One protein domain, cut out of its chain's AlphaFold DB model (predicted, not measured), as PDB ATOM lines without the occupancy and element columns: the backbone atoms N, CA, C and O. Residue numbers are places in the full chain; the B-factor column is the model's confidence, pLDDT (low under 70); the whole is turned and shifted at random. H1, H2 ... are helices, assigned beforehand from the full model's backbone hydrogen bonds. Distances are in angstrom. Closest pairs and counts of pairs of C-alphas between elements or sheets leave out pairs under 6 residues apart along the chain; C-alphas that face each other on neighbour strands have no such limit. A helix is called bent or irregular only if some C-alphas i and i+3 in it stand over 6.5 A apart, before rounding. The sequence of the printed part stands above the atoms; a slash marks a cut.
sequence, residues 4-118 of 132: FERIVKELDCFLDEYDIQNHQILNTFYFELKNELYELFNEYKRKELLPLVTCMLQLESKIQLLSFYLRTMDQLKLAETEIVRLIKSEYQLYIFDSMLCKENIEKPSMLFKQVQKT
ATOM      1  N   PHE A   4      30.105  48.989  28.204       74.25
ATOM      2  CA  PHE A   4      30.052  47.717  27.483       74.25
ATOM      3  C   PHE A   4      31.099  47.645  26.361       74.25
ATOM      4  O   PHE A   4      31.896  46.714  26.319       74.25
ATOM      5  N   GLU A   5      31.142  48.657  25.489       77.94
ATOM      6  CA  GLU A   5      32.159  48.741  24.432       77.94
ATOM      7  C   GLU A   5      33.570  48.770  25.024       77.94
ATOM      8  O   GLU A   5      34.498  48.243  24.419       77.94
ATOM      9  N   ARG A   6      33.735  49.343  26.225       80.81
ATOM     10  CA  ARG A   6      35.006  49.305  26.952       80.81
ATOM     11  C   ARG A   6      35.364  47.888  27.409       80.81
ATOM     12  O   ARG A   6      36.487  47.479  27.163       80.81
ATOM     13  N   ILE A   7      34.430  47.142  28.009       79.56
ATOM     14  CA  ILE A   7      34.651  45.751  28.450       79.56
ATOM     15  C   ILE A   7      35.012  44.855  27.264       79.56
ATOM     16  O   ILE A   7      35.998  44.131  27.327       79.56
ATOM     17  N   VAL A   8      34.243  44.933  26.172       83.62
ATOM     18  CA  VAL A   8      34.526  44.160  24.953       83.62
ATOM     19  C   VAL A   8      35.902  44.511  24.407       83.62
ATOM     20  O   VAL A   8      36.673  43.614  24.097       83.62
ATOM     21  N   LYS A   9      36.236  45.803  24.335       84.62
ATOM     22  CA  LYS A   9      37.533  46.253  23.828       84.62
ATOM     23  C   LYS A   9      38.695  45.800  24.708       84.62
ATOM     24  O   LYS A   9      39.731  45.419  24.186       84.62
ATOM     25  N   GLU A  10      38.548  45.864  26.026       83.25
ATOM     26  CA  GLU A  10      39.566  45.379  26.960       83.25
ATOM     27  C   GLU A  10      39.764  43.864  26.832       83.25
ATOM     28  O   GLU A  10      40.902  43.402  26.867       83.25
ATOM     29  N   LEU A  11      38.680  43.109  26.629       83.75
ATOM     30  CA  LEU A  11      38.745  41.673  26.378       83.75
ATOM     31  C   LEU A  11      39.392  41.356  25.020       83.75
ATOM     32  O   LEU A  11      40.267  40.502  24.969       83.75
ATOM     33  N   ASP A  12      39.029  42.079  23.954       86.31
ATOM     34  CA  ASP A  12      39.672  41.980  22.636       86.31
ATOM     35  C   ASP A  12      41.186  42.230  22.757       86.31
ATOM     36  O   ASP A  12      41.981  41.398  22.333       86.31
ATOM     37  N   CYS A  13      41.592  43.321  23.421       86.31
ATOM     38  CA  CYS A  13      43.005  43.632  23.633       86.31
ATOM     39  C   CYS A  13      43.734  42.545  24.427       86.31
ATOM     40  O   CYS A  13      44.834  42.164  24.047       86.31
ATOM     41  N   PHE A  14      43.135  42.040  25.511       81.31
ATOM     42  CA  PHE A  14      43.739  40.969  26.299       81.31
ATOM     43  C   PHE A  14      43.964  39.713  25.457       81.31
ATOM     44  O   PHE A  14      44.996  39.078  25.586       81.31
ATOM     45  N   LEU A  15      43.023  39.341  24.594       82.62
ATOM     46  CA  LEU A  15      43.142  38.111  23.815       82.62
ATOM     47  C   LEU A  15      44.070  38.253  22.606       82.62
ATOM     48  O   LEU A  15      44.708  37.272  22.218       82.62
ATOM     49  N   ASP A  16      44.197  39.463  22.059       84.94
ATOM     50  CA  ASP A  16      45.220  39.789  21.064       84.94
ATOM     51  C   ASP A  16      46.642  39.640  21.649       84.94
ATOM     52  O   ASP A  16      47.537  39.207  20.931       84.94
ATOM     53  N   GLU A  17      46.863  39.900  22.950       85.56
ATOM     54  CA  GLU A  17      48.167  39.667  23.613       85.56
ATOM     55  C   GLU A  17      48.595  38.187  23.623       85.56
ATOM     56  O   GLU A  17      49.785  37.904  23.759       85.56
ATOM     57  N   TYR A  18      47.648  37.254  23.487       84.06
ATOM     58  CA  TYR A  18      47.900  35.806  23.449       84.06
ATOM     59  C   TYR A  18      47.696  35.219  22.052       84.06
ATOM     60  O   TYR A  18      47.489  34.015  21.922       84.06
ATOM     61  N   ASP A  19      47.702  36.061  21.011       85.88
ATOM     62  CA  ASP A  19      47.582  35.631  19.620       85.88
ATOM     63  C   ASP A  19      46.387  34.684  19.384       85.88
ATOM     64  O   ASP A  19      46.462  33.763  18.564       85.88
ATOM     65  N   ILE A  20      45.256  34.896  20.083       86.25
ATOM     66  CA  ILE A  20      44.123  33.952  20.051       86.25
ATOM     67  C   ILE A  20      43.607  33.708  18.631       86.25
ATOM     68  O   ILE A  20      43.042  32.660  18.339       86.25
ATOM     69  N   GLN A  21      43.828  34.661  17.725       85.81
ATOM     70  CA  GLN A  21      43.454  34.569  16.317       85.81
ATOM     71  C   GLN A  21      44.127  33.384  15.601       85.81
ATOM     72  O   GLN A  21      43.554  32.850  14.651       85.81
ATOM     73  N   ASN A  22      45.288  32.930  16.086       88.12
ATOM     74  CA  ASN A  22      46.000  31.749  15.588       88.12
ATOM     75  C   ASN A  22      45.485  30.429  16.197       88.12
ATOM     76  O   ASN A  22      45.835  29.354  15.713       88.12
ATOM     77  N   HIS A  23      44.626  30.502  17.215       89.94
ATOM     78  CA  HIS A  23      44.037  29.367  17.920       89.94
ATOM     79  C   HIS A  23      42.576  29.187  17.510       89.94
ATOM     80  O   HIS A  23      41.668  29.750  18.121       89.94
ATOM     81  N   GLN A  24      42.317  28.435  16.438       92.62
ATOM     82  CA  GLN A  24      40.997  28.389  15.795       92.62
ATOM     83  C   GLN A  24      39.852  28.032  16.762       92.62
ATOM     84  O   GLN A  24      38.764  28.613  16.679       92.62
ATOM     85  N   ILE A  25      40.073  27.087  17.678       94.69
ATOM     86  CA  ILE A  25      39.032  26.608  18.594       94.69
ATOM     87  C   ILE A  25      38.828  27.613  19.728       94.69
ATOM     88  O   ILE A  25      37.684  27.940  20.052       94.69
ATOM     89  N   LEU A  26      39.913  28.145  20.293       92.38
ATOM     90  CA  LEU A  26      39.828  29.178  21.330       92.38
ATOM     91  C   LEU A  26      39.230  30.480  20.792       92.38
ATOM     92  O   LEU A  26      38.409  31.090  21.468       92.38
ATOM     93  N   ASN A  27      39.563  30.865  19.561       92.75
ATOM     94  CA  ASN A  27      38.980  32.020  18.885       92.75
ATOM     95  C   ASN A  27      37.471  31.837  18.677       92.75
ATOM     96  O   ASN A  27      36.681  32.730  18.967       92.75
ATOM     97  N   THR A  28      37.049  30.645  18.244       95.19
ATOM     98  CA  THR A  28      35.620  30.315  18.111       95.19
ATOM     99  C   THR A  28      34.906  30.421  19.458       95.19
ATOM    100  O   THR A  28      33.868  31.072  19.558       95.19
ATOM    101  N   PHE A  29      35.487  29.845  20.513       94.25
ATOM    102  CA  PHE A  29      34.942  29.946  21.865       94.25
ATOM    103  C   PHE A  29      34.904  31.394  22.375       94.25
ATOM    104  O   PHE A  29      33.948  31.803  23.031       94.25
ATOM    105  N   TYR A  30      35.901  32.205  22.033       91.81
ATOM    106  CA  TYR A  30      35.889  33.622  22.352       91.81
ATOM    107  C   TYR A  30      34.716  34.354  21.684       91.81
ATOM    108  O   TYR A  30      34.004  35.109  22.349       91.81
ATOM    109  N   PHE A  31      34.448  34.100  20.401       92.50
ATOM    110  CA  PHE A  31      33.269  34.662  19.735       92.50
ATOM    111  C   PHE A  31      31.955  34.231  20.403       92.50
ATOM    112  O   PHE A  31      31.051  35.060  20.531       92.50
ATOM    113  N   GLU A  32      31.852  32.985  20.879       93.12
ATOM    114  CA  GLU A  32      30.712  32.534  21.695       93.12
ATOM    115  C   GLU A  32      30.570  33.391  22.966       93.12
ATOM    116  O   GLU A  32      29.492  33.923  23.225       93.12
ATOM    117  N   LEU A  33      31.661  33.625  23.706       90.62
ATOM    118  CA  LEU A  33      31.649  34.479  24.902       90.62
ATOM    119  C   LEU A  33      31.258  35.928  24.602       90.62
ATOM    120  O   LEU A  33      30.519  36.536  25.380       90.62
ATOM    121  N   LYS A  34      31.720  36.499  23.481       89.12
ATOM    122  CA  LYS A  34      31.283  37.839  23.057       89.12
ATOM    123  C   LYS A  34      29.775  37.862  22.846       89.12
ATOM    124  O   LYS A  34      29.121  38.786  23.321       89.12
ATOM    125  N   ASN A  35      29.228  36.861  22.157       90.31
ATOM    126  CA  ASN A  35      27.791  36.771  21.907       90.31
ATOM    127  C   ASN A  35      26.999  36.657  23.217       90.31
ATOM    128  O   ASN A  35      26.048  37.416  23.402       90.31
ATOM    129  N   GLU A  36      27.443  35.824  24.163       89.19
ATOM    130  CA  GLU A  36      26.831  35.734  25.499       89.19
ATOM    131  C   GLU A  36      26.871  37.089  26.247       89.19
ATOM    132  O   GLU A  36      25.883  37.501  26.856       89.19
ATOM    133  N   LEU A  37      27.978  37.843  26.159       85.81
ATOM    134  CA  LEU A  37      28.088  39.191  26.742       85.81
ATOM    135  C   LEU A  37      27.094  40.182  26.093       85.81
ATOM    136  O   LEU A  37      26.503  41.017  26.785       85.81
ATOM    137  N   TYR A  38      26.897  40.108  24.772       85.38
ATOM    138  CA  TYR A  38      25.909  40.926  24.055       85.38
ATOM    139  C   TYR A  38      24.470  40.579  24.462       85.38
ATOM    140  O   TYR A  38      23.642  41.480  24.635       85.38
ATOM    141  N   GLU A  39      24.161  39.293  24.621       84.12
ATOM    142  CA  GLU A  39      22.849  38.816  25.069       84.12
ATOM    143  C   GLU A  39      22.538  39.298  26.484       84.12
ATOM    144  O   GLU A  39      21.493  39.915  26.702       84.12
ATOM    145  N   LEU A  40      23.493  39.156  27.405       80.38
ATOM    146  CA  LEU A  40      23.400  39.661  28.773       80.38
ATOM    147  C   LEU A  40      23.064  41.161  28.812       80.38
ATOM    148  O   LEU A  40      22.226  41.617  29.594       80.38
ATOM    149  N   PHE A  41      23.690  41.953  27.942       76.25
ATOM    150  CA  PHE A  41      23.400  43.382  27.846       76.25
ATOM    151  C   PHE A  41      21.973  43.667  27.347       76.25
ATOM    152  O   PHE A  41      21.339  44.644  27.761       76.25
ATOM    153  N   ASN A  42      21.436  42.828  26.463       75.31
ATOM    154  CA  ASN A  42      20.051  42.947  26.019       75.31
ATOM    155  C   ASN A  42      19.060  42.506  27.104       75.31
ATOM    156  O   ASN A  42      18.014  43.141  27.255       75.31
ATOM    157  N   GLU A  43      19.400  41.492  27.896       72.06
ATOM    158  CA  GLU A  43      18.615  41.058  29.055       72.06
ATOM    159  C   GLU A  43      18.612  42.089  30.185       72.06
ATOM    160  O   GLU A  43      17.566  42.325  30.789       72.06
ATOM    161  N   TYR A  44      19.720  42.806  30.404       68.75
ATOM    162  CA  TYR A  44      19.790  43.922  31.356       68.75
ATOM    163  C   TYR A  44      18.666  44.948  31.137       68.75
ATOM    164  O   TYR A  44      18.070  45.460  32.090       68.75
ATOM    165  N   LYS A  45      18.303  45.208  29.875       68.31
ATOM    166  CA  LYS A  45      17.212  46.132  29.522       68.31
ATOM    167  C   LYS A  45      15.838  45.641  30.002       68.31
ATOM    168  O   LYS A  45      14.943  46.466  30.183       68.31
ATOM    169  N   ARG A  46      15.672  44.333  30.236       71.69
ATOM    170  CA  ARG A  46      14.431  43.696  30.717       71.69
ATOM    171  C   ARG A  46      14.259  43.752  32.244       71.69
ATOM    172  O   ARG A  46      13.173  43.457  32.725       71.69
ATOM    173  N   LYS A  47      15.270  44.218  32.997       65.50
ATOM    174  CA  LYS A  47      15.255  44.451  34.464       65.50
ATOM    175  C   LYS A  47      15.051  43.215  35.362       65.50
ATOM    176  O   LYS A  47      14.783  43.376  36.553       65.50
ATOM    177  N   GLU A  48      15.225  41.999  34.856       71.06
ATOM    178  CA  GLU A  48      15.208  40.791  35.695       71.06
ATOM    179  C   GLU A  48      16.560  40.609  36.405       71.06
ATOM    180  O   GLU A  48      17.515  40.081  35.849       71.06
ATOM    181  N   LEU A  49      16.653  41.086  37.651       69.56
ATOM    182  CA  LEU A  49      17.917  41.198  38.394       69.56
ATOM    183  C   LEU A  49      18.581  39.855  38.733       69.56
ATOM    184  O   LEU A  49      19.801  39.753  38.649       69.56
ATOM    185  N   LEU A  50      17.813  38.845  39.149       69.56
ATOM    186  CA  LEU A  50      18.377  37.561  39.590       69.56
ATOM    187  C   LEU A  50      18.984  36.755  38.430       69.56
ATOM    188  O   LEU A  50      20.162  36.415  38.526       69.56
ATOM    189  N   PRO A  51      18.244  36.499  37.330       71.56
ATOM    190  CA  PRO A  51      18.797  35.820  36.157       71.56
ATOM    191  C   PRO A  51      20.026  36.542  35.604       71.56
ATOM    192  O   PRO A  51      21.055  35.919  35.366       71.56
ATOM    193  N   LEU A  52      19.961  37.874  35.529       74.75
ATOM    194  CA  LEU A  52      21.067  38.715  35.090       74.75
ATOM    195  C   LEU A  52      22.333  38.515  35.941       74.75
ATOM    196  O   LEU A  52      23.417  38.340  35.391       74.75
ATOM    197  N   VAL A  53      22.215  38.541  37.273       75.06
ATOM    198  CA  VAL A  53      23.365  38.342  38.174       75.06
ATOM    199  C   VAL A  53      23.967  36.953  37.989       75.06
ATOM    200  O   VAL A  53      25.190  36.819  37.950       75.06
ATOM    201  N   THR A  54      23.132  35.923  37.840       75.75
ATOM    202  CA  THR A  54      23.609  34.568  37.556       75.75
ATOM    203  C   THR A  54      24.372  34.528  36.235       75.75
ATOM    204  O   THR A  54      25.513  34.076  36.223       75.75
ATOM    205  N   CYS A  55      23.813  35.058  35.148       79.50
ATOM    206  CA  CYS A  55      24.475  35.084  33.844       79.50
ATOM    207  C   CYS A  55      25.792  35.881  33.872       79.50
ATOM    208  O   CYS A  55      26.785  35.449  33.291       79.50
ATOM    209  N   MET A  56      25.845  36.995  34.611       79.75
ATOM    210  CA  MET A  56      27.076  37.767  34.822       79.75
ATOM    211  C   MET A  56      28.178  36.946  35.486       79.75
ATOM    212  O   MET A  56      29.312  36.966  35.014       79.75
ATOM    213  N   LEU A  57      27.847  36.218  36.555       79.06
ATOM    214  CA  LEU A  57      28.800  35.356  37.257       79.06
ATOM    215  C   LEU A  57      29.315  34.238  36.355       79.06
ATOM    216  O   LEU A  57      30.513  33.976  36.317       79.06
ATOM    217  N   GLN A  58      28.418  33.606  35.596       84.12
ATOM    218  CA  GLN A  58      28.791  32.545  34.664       84.12
ATOM    219  C   GLN A  58      29.773  33.043  33.609       84.12
ATOM    220  O   GLN A  58      30.805  32.412  33.379       84.12
ATOM    221  N   LEU A  59      29.469  34.183  32.996       86.06
ATOM    222  CA  LEU A  59      30.312  34.769  31.968       86.06
ATOM    223  C   LEU A  59      31.677  35.189  32.526       86.06
ATOM    224  O   LEU A  59      32.712  34.912  31.921       86.06
ATOM    225  N   GLU A  60      31.685  35.815  33.701       82.62
ATOM    226  CA  GLU A  60      32.913  36.212  34.381       82.62
ATOM    227  C   GLU A  60      33.824  35.012  34.653       82.62
ATOM    228  O   GLU A  60      35.006  35.050  34.308       82.62
ATOM    229  N   SER A  61      33.273  33.926  35.200       83.12
ATOM    230  CA  SER A  61      34.037  32.709  35.477       83.12
ATOM    231  C   SER A  61      34.604  32.077  34.207       83.12
ATOM    232  O   SER A  61      35.756  31.647  34.198       83.12
ATOM    233  N   LYS A  62      33.848  32.067  33.101       88.12
ATOM    234  CA  LYS A  62      34.366  31.583  31.811       88.12
ATOM    235  C   LYS A  62      35.534  32.439  31.307       88.12
ATOM    236  O   LYS A  62      36.528  31.884  30.848       88.12
ATOM    237  N   ILE A  63      35.444  33.769  31.417       85.81
ATOM    238  CA  ILE A  63      36.515  34.699  31.007       85.81
ATOM    239  C   ILE A  63      37.765  34.519  31.879       85.81
ATOM    240  O   ILE A  63      38.884  34.513  31.362       85.81
ATOM    241  N   GLN A  64      37.596  34.337  33.189       81.00
ATOM    242  CA  GLN A  64      38.701  34.078  34.114       81.00
ATOM    243  C   GLN A  64      39.405  32.756  33.795       81.00
ATOM    244  O   GLN A  64      40.631  32.734  33.687       81.00
ATOM    245  N   LEU A  65      38.649  31.678  33.567       84.75
ATOM    246  CA  LEU A  65      39.220  30.387  33.181       84.75
ATOM    247  C   LEU A  65      39.920  30.458  31.820       84.75
ATOM    248  O   LEU A  65      41.037  29.966  31.688       84.75
ATOM    249  N   LEU A  66      39.323  31.129  30.829       88.06
ATOM    250  CA  LEU A  66      39.971  31.369  29.538       88.06
ATOM    251  C   LEU A  66      41.311  32.095  29.719       88.06
ATOM    252  O   LEU A  66      42.326  31.665  29.180       88.06
ATOM    253  N   SER A  67      41.329  33.147  30.538       83.38
ATOM    254  CA  SER A  67      42.542  33.915  30.840       83.38
ATOM    255  C   SER A  67      43.614  33.061  31.520       83.38
ATOM    256  O   SER A  67      44.794  33.162  31.186       83.38
ATOM    257  N   PHE A  68      43.218  32.207  32.465       83.44
ATOM    258  CA  PHE A  68      44.118  31.274  33.138       83.44
ATOM    259  C   PHE A  68      44.750  30.284  32.152       83.44
ATOM    260  O   PHE A  68      45.971  30.110  32.158       83.44
ATOM    261  N   TYR A  69      43.947  29.664  31.286       83.38
ATOM    262  CA  TYR A  69      44.457  28.684  30.330       83.38
ATOM    263  C   TYR A  69      45.335  29.314  29.254       83.38
ATOM    264  O   TYR A  69      46.362  28.732  28.928       83.38
ATOM    265  N   LEU A  70      45.012  30.514  28.764       83.12
ATOM    266  CA  LEU A  70      45.884  31.243  27.833       83.12
ATOM    267  C   LEU A  70      47.252  31.549  28.460       83.12
ATOM    268  O   LEU A  70      48.283  31.326  27.835       83.12
ATOM    269  N   ARG A  71      47.283  31.957  29.737       80.19
ATOM    270  CA  ARG A  71      48.532  32.210  30.483       80.19
ATOM    271  C   ARG A  71      49.378  30.964  30.741       80.19
ATOM    272  O   ARG A  71      50.571  31.083  31.004       80.19
ATOM    273  N   THR A  72      48.764  29.785  30.736       77.19
ATOM    274  CA  THR A  72      49.408  28.520  31.127       77.19
ATOM    275  C   THR A  72      49.503  27.518  29.977       77.19
ATOM    276  O   THR A  72      49.981  26.400  30.172       77.19
ATOM    277  N   MET A  73      49.107  27.915  28.765       78.75
ATOM    278  CA  MET A  73      48.974  27.037  27.601       78.75
ATOM    279  C   MET A  73      50.290  26.336  27.243       78.75
ATOM    280  O   MET A  73      50.325  25.109  27.111       78.75
ATOM    281  N   ASP A  74      51.391  27.091  27.217       75.56
ATOM    282  CA  ASP A  74      52.738  26.577  26.933       75.56
ATOM    283  C   ASP A  74      53.246  25.591  27.997       75.56
ATOM    284  O   ASP A  74      54.070  24.714  27.719       75.56
ATOM    285  N   GLN A  75      52.755  25.721  29.231       76.44
ATOM    286  CA  GLN A  75      53.180  24.904  30.368       76.44
ATOM    287  C   GLN A  75      52.379  23.606  30.456       76.44
ATOM    288  O   GLN A  75      52.950  22.537  30.676       76.44
ATOM    289  N   LEU A  76      51.060  23.696  30.276       74.62
ATOM    290  CA  LEU A  76      50.142  22.571  30.437       74.62
ATOM    291  C   LEU A  76      50.125  21.642  29.218       74.62
ATOM    292  O   LEU A  76      49.735  20.484  29.356       74.62
ATOM    293  N   LYS A  77      50.559  22.121  28.040       81.44
ATOM    294  CA  LYS A  77      50.578  21.354  26.777       81.44
ATOM    295  C   LYS A  77      49.227  20.702  26.454       81.44
ATOM    296  O   LYS A  77      49.168  19.603  25.900       81.44
ATOM    297  N   LEU A  78      48.139  21.371  26.830       81.25
ATOM    298  CA  LEU A  78      46.779  20.917  26.564       81.25
ATOM    299  C   LEU A  78      46.361  21.313  25.149       81.25
ATOM    300  O   LEU A  78      46.698  22.391  24.664       81.25
ATOM    301  N   ALA A  79      45.584  20.447  24.501       89.81
ATOM    302  CA  ALA A  79      44.940  20.786  23.240       89.81
ATOM    303  C   ALA A  79      43.846  21.845  23.461       89.81
ATOM    304  O   ALA A  79      43.152  21.829  24.478       89.81
ATOM    305  N   GLU A  80      43.619  22.719  22.478       92.25
ATOM    306  CA  GLU A  80      42.582  23.760  22.557       92.25
ATOM    307  C   GLU A  80      41.186  23.197  22.853       92.25
ATOM    308  O   GLU A  80      40.440  23.759  23.652       92.25
ATOM    309  N   THR A  81      40.842  22.052  22.251       91.94
ATOM    310  CA  THR A  81      39.572  21.356  22.510       91.94
ATOM    311  C   THR A  81      39.408  20.983  23.977       91.94
ATOM    312  O   THR A  81      38.302  21.041  24.507       91.94
ATOM    313  N   GLU A  82      40.504  20.596  24.625       87.75
ATOM    314  CA  GLU A  82      40.507  20.194  26.025       87.75
ATOM    315  C   GLU A  82      40.359  21.411  26.936       87.75
ATOM    316  O   GLU A  82      39.549  21.387  27.856       87.75
ATOM    317  N   ILE A  83      41.039  22.514  26.618       89.25
ATOM    318  CA  ILE A  83      40.874  23.791  27.323       89.25
ATOM    319  C   ILE A  83      39.416  24.259  27.258       89.25
ATOM    320  O   ILE A  83      38.809  24.541  28.289       89.25
ATOM    321  N   VAL A  84      38.815  24.294  26.064       93.31
ATOM    322  CA  VAL A  84      37.409  24.702  25.907       93.31
ATOM    323  C   VAL A  84      36.469  23.755  26.652       93.31
ATOM    324  O   VAL A  84      35.515  24.217  27.282       93.31
ATOM    325  N   ARG A  85      36.734  22.440  26.619       90.62
ATOM    326  CA  ARG A  85      35.961  21.450  27.379       90.62
ATOM    327  C   ARG A  85      35.995  21.766  28.872       90.62
ATOM    328  O   ARG A  85      34.928  21.844  29.474       90.62
ATOM    329  N   LEU A  86      37.186  21.989  29.430       85.50
ATOM    330  CA  LEU A  86      37.388  22.308  30.845       85.50
ATOM    331  C   LEU A  86      36.663  23.599  31.231       85.50
ATOM    332  O   LEU A  86      35.881  23.592  32.178       85.50
ATOM    333  N   ILE A  87      36.801  24.673  30.444       88.75
ATOM    334  CA  ILE A  87      36.083  25.932  30.701       88.75
ATOM    335  C   ILE A  87      34.565  25.696  30.728       88.75
ATOM    336  O   ILE A  87      33.881  26.151  31.645       88.75
ATOM    337  N   LYS A  88      34.022  24.958  29.749       88.25
ATOM    338  CA  LYS A  88      32.578  24.685  29.652       88.25
ATOM    339  C   LYS A  88      32.058  23.784  30.777       88.25
ATOM    340  O   LYS A  88      30.901  23.946  31.161       88.25
ATOM    341  N   SER A  89      32.862  22.862  31.310       83.81
ATOM    342  CA  SER A  89      32.432  21.958  32.387       83.81
ATOM    343  C   SER A  89      32.694  22.486  33.796       83.81
ATOM    344  O   SER A  89      31.955  22.136  34.711       83.81
ATOM    345  N   GLU A  90      33.718  23.318  33.989       78.38
ATOM    346  CA  GLU A  90      34.226  23.663  35.326       78.38
ATOM    347  C   GLU A  90      33.881  25.087  35.775       78.38
ATOM    348  O   GLU A  90      34.012  25.395  36.960       78.38
ATOM    349  N   TYR A  91      33.359  25.952  34.893       80.50
ATOM    350  CA  TYR A  91      33.020  27.332  35.270       80.50
ATOM    351  C   TYR A  91      32.056  27.412  36.466       80.50
ATOM    352  O   TYR A  91      32.157  28.335  37.265       80.50
ATOM    353  N   GLN A  92      31.156  26.438  36.637       70.75
ATOM    354  CA  GLN A  92      30.223  26.400  37.770       70.75
ATOM    355  C   GLN A  92      30.919  26.169  39.116       70.75
ATOM    356  O   GLN A  92      30.496  26.737  40.123       70.75
ATOM    357  N   LEU A  93      31.993  25.373  39.129       67.75
ATOM    358  CA  LEU A  93      32.821  25.167  40.319       67.75
ATOM    359  C   LEU A  93      33.538  26.468  40.679       67.75
ATOM    360  O   LEU A  93      33.548  26.868  41.836       67.75
ATOM    361  N   TYR A  94      34.020  27.192  39.664       62.59
ATOM    362  CA  TYR A  94      34.653  28.493  39.854       62.59
ATOM    363  C   TYR A  94      33.673  29.557  40.368       62.59
ATOM    364  O   TYR A  94      34.042  30.359  41.220       62.59
ATOM    365  N   ILE A  95      32.406  29.550  39.935       62.81
ATOM    366  CA  ILE A  95      31.358  30.412  40.515       62.81
ATOM    367  C   ILE A  95      31.173  30.106  42.006       62.81
ATOM    368  O   ILE A  95      31.050  31.021  42.815       62.81
ATOM    369  N   PHE A  96      31.139  28.828  42.380       58.53
ATOM    370  CA  PHE A  96      30.934  28.419  43.767       58.53
ATOM    371  C   PHE A  96      32.129  28.798  44.654       58.53
ATOM    372  O   PHE A  96      31.944  29.446  45.685       58.53
ATOM    373  N   ASP A  97      33.352  28.496  44.211       54.09
ATOM    374  CA  ASP A  97      34.584  28.815  44.941       54.09
ATOM    375  C   ASP A  97      34.838  30.330  45.006       54.09
ATOM    376  O   ASP A  97      35.181  30.859  46.067       54.09
ATOM    377  N   SER A  98      34.592  31.065  43.914       51.22
ATOM    378  CA  SER A  98      34.707  32.532  43.893       51.22
ATOM    379  C   SER A  98      33.644  33.229  44.742       51.22
ATOM    380  O   SER A  98      33.930  34.286  45.296       51.22
ATOM    381  N   MET A  99      32.449  32.653  44.923       50.91
ATOM    382  CA  MET A  99      31.425  33.208  45.821       50.91
ATOM    383  C   MET A  99      31.638  32.859  47.304       50.91
ATOM    384  O   MET A  99      31.127  33.573  48.171       50.91
ATOM    385  N   LEU A 100      32.400  31.806  47.620       41.50
ATOM    386  CA  LEU A 100      32.664  31.364  48.998       41.50
ATOM    387  C   LEU A 100      33.991  31.884  49.573       41.50
ATOM    388  O   LEU A 100      34.066  32.156  50.774       41.50
ATOM    389  N   CYS A 101      35.016  32.106  48.750       39.19
ATOM    390  CA  CYS A 101      36.312  32.616  49.201       39.19
ATOM    391  C   CYS A 101      36.384  34.151  49.135       39.19
ATOM    392  O   CYS A 101      36.957  34.727  48.212       39.19
ATOM    393  N   LYS A 102      35.876  34.829  50.176       41.03
ATOM    394  CA  LYS A 102      36.021  36.291  50.370       41.03
ATOM    395  C   LYS A 102      37.472  36.799  50.305       41.03
ATOM    396  O   LYS A 102      37.673  37.974  50.023       41.03
ATOM    397  N   GLU A 103      38.458  35.942  50.552       40.91
ATOM    398  CA  GLU A 103      39.886  36.296  50.575       40.91
ATOM    399  C   GLU A 103      40.519  36.390  49.172       40.91
ATOM    400  O   GLU A 103      41.536  37.057  49.016       40.91
ATOM    401  N   ASN A 104      39.880  35.835  48.130       40.47
ATOM    402  CA  ASN A 104      40.320  35.982  46.731       40.47
ATOM    403  C   ASN A 104      39.608  37.136  45.992       40.47
ATOM    404  O   ASN A 104      39.963  37.467  44.862       40.47
ATOM    405  N   ILE A 105      38.625  37.785  46.632       43.72
ATOM    406  CA  ILE A 105      37.854  38.912  46.085       43.72
ATOM    407  C   ILE A 105      38.302  40.221  46.747       43.72
ATOM    408  O   ILE A 105      37.508  40.935  47.357       43.72
ATOM    409  N   GLU A 106      39.574  40.601  46.641       36.56
ATOM    410  CA  GLU A 106      39.956  41.944  47.110       36.56
ATOM    411  C   GLU A 106      39.434  43.062  46.190       36.56
ATOM    412  O   GLU A 106      39.458  44.239  46.563       36.56
ATOM    413  N   LYS A 107      38.909  42.741  44.995       40.84
ATOM    414  CA  LYS A 107      38.277  43.729  44.106       40.84
ATOM    415  C   LYS A 107      37.028  43.155  43.430       40.84
ATOM    416  O   LYS A 107      37.142  42.164  42.720       40.84
ATOM    417  N   PRO A 108      35.847  43.788  43.584       41.50
ATOM    418  CA  PRO A 108      34.661  43.375  42.847       41.50
ATOM    419  C   PRO A 108      34.927  43.521  41.351       41.50
ATOM    420  O   PRO A 108      35.465  44.547  40.906       41.50
ATOM    421  N   SER A 109      34.554  42.495  40.592       47.50
ATOM    422  CA  SER A 109      34.705  42.479  39.144       47.50
ATOM    423  C   SER A 109      34.027  43.687  38.507       47.50
ATOM    424  O   SER A 109      33.072  44.257  39.046       47.50
ATOM    425  N   MET A 110      34.528  44.115  37.350       43.47
ATOM    426  CA  MET A 110      33.897  45.206  36.612       43.47
ATOM    427  C   MET A 110      32.447  44.907  36.230       43.47
ATOM    428  O   MET A 110      31.633  45.831  36.247       43.47
ATOM    429  N   LEU A 111      32.127  43.640  35.948       45.22
ATOM    430  CA  LEU A 111      30.759  43.196  35.707       45.22
ATOM    431  C   LEU A 111      29.955  43.401  37.002       45.22
ATOM    432  O   LEU A 111      28.992  44.164  37.028       45.22
ATOM    433  N   PHE A 112      30.428  42.872  38.130       40.81
ATOM    434  CA  PHE A 112      29.737  42.968  39.423       40.81
ATOM    435  C   PHE A 112      29.550  44.408  39.945       40.81
ATOM    436  O   PHE A 112      28.526  44.742  40.552       40.81
ATOM    437  N   LYS A 113      30.504  45.308  39.669       42.84
ATOM    438  CA  LYS A 113      30.420  46.742  40.012       42.84
ATOM    439  C   LYS A 113      29.215  47.436  39.364       42.84
ATOM    440  O   LYS A 113      28.744  48.438  39.905       42.84
ATOM    441  N   GLN A 114      28.692  46.932  38.246       41.91
ATOM    442  CA  GLN A 114      27.565  47.539  37.535       41.91
ATOM    443  C   GLN A 114      26.224  47.313  38.255       41.91
ATOM    444  O   GLN A 114      25.427  48.244  38.356       41.91
ATOM    445  N   VAL A 115      26.023  46.130  38.851       42.81
ATOM    446  CA  VAL A 115      24.834  45.811  39.668       42.81
ATOM    447  C   VAL A 115      24.793  46.674  40.935       42.81
ATOM    448  O   VAL A 115      23.732  47.122  41.369       42.81
ATOM    449  N   GLN A 116      25.960  46.973  41.514       34.25
ATOM    450  CA  GLN A 116      26.057  47.792  42.726       34.25
ATOM    451  C   GLN A 116      25.978  49.302  42.448       34.25
ATOM    452  O   GLN A 116      25.392  50.037  43.245       34.25
ATOM    453  N   LYS A 117      26.509  49.798  41.321       40.12
ATOM    454  CA  LYS A 117      26.483  51.235  40.976       40.12
ATOM    455  C   LYS A 117      25.081  51.782  40.706       40.12
ATOM    456  O   LYS A 117      24.849  52.964  40.938       40.12
ATOM    457  N   THR A 118      24.117  50.943  40.331       37.09
ATOM    458  CA  THR A 118      22.700  51.344  40.270       37.09
ATOM    459  C   THR A 118      22.059  51.586  41.643       37.09
ATOM    460  O   THR A 118      20.920  52.036  41.697       37.09
TER     461      THR A 118
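Overview. This is residues 4 to 118 of the 132 residues of an uncharacterized protein of Enterococcus termitis (UniProt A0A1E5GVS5). A long helix, H3, runs through the core, with H2 and the arm H4a packed along it as a three-helix up-and-down bundle. H1 runs alongside H2, the bent H4 turns so that its second arm H4b crosses H3, and short H5 packs on residues 53 to 60 of H3; residues 100 to 107, of which residue 100 belongs to H4b, stick out. The 115 printed residues hold five named helices, H1 to H5 in order, and no named strand: the class is all helix. The whole is compact, with a radius of gyration of the C-alphas of 14.5 A and spans of 42 by 30 by 22 A.

Arrangement. Start at H1, residues 4 to 16, which is close to but not clearly touching H2, residues 24 to 44: the closest C-alphas, Val 8 and Lys 34, are 7.4 A apart, and the tilt is a shallow 11 degrees, opposite ways. H3, residues 49 to 76, is the hub, touching three other helices, and is near H1. With residues 52 to 63 alone it touches H2, closest at C-alphas 44 and 52, 6.5 A apart, in a helical hairpin with a shallow tilt of 18 degrees, opposite ways. H4, residues 80 to 100, was assigned as one helix by its hydrogen bonds but is bent: C-alphas 89 and 92 are 7.3 A apart, and arms H4a, residues 80 to 89, and H4b, residues 92 to 100, stand at a steep tilt of 56 degrees. H3 and H4a form another helical hairpin, closest at C-alphas 65 and 87, 6.0 A apart. H4b touches H3 about perpendicular, at 73 degrees, with C-alphas 61 and 94 closest at 6.1 A. H5, residues 110 to 117, touches H3, its C-alpha 111 lying 6.6 A from C-alpha 56. Every O i to N i+4 pair is within hydrogen-bond range in H1, H2, H4a and H4b; H3 has 22 of 24, and H5 has 1 of 4, beside 2 of 5 O i to N i+3 pairs.

Along the chain. Find C-alpha 4 at (30.052, 47.717, 27.483), where H1 begins its 18.3 A. H2 measures 30.5 A and H3 38.1 A from first to last C-alpha; H3 starts at C-alpha 49, (17.917, 41.198, 38.394). H3 has a kink of 41 degrees near residue 70 and is irregular, with C-alphas 71 and 74 at 7.9 A. H4a measures 14.2 A, H4b 12.5 A and H5 10.5 A, ending at C-alpha 117, (26.483, 51.235, 40.976).

Size, cuts and confidence. The C-alphas farthest apart, Lys 77 and Thr 118, are 43.1 A apart. The printed part has no cut and no long link. Mean pLDDT of the printed part is 74.6; look for low values at residues 44 to 45, 47, 49 to 50 and 93 to 118.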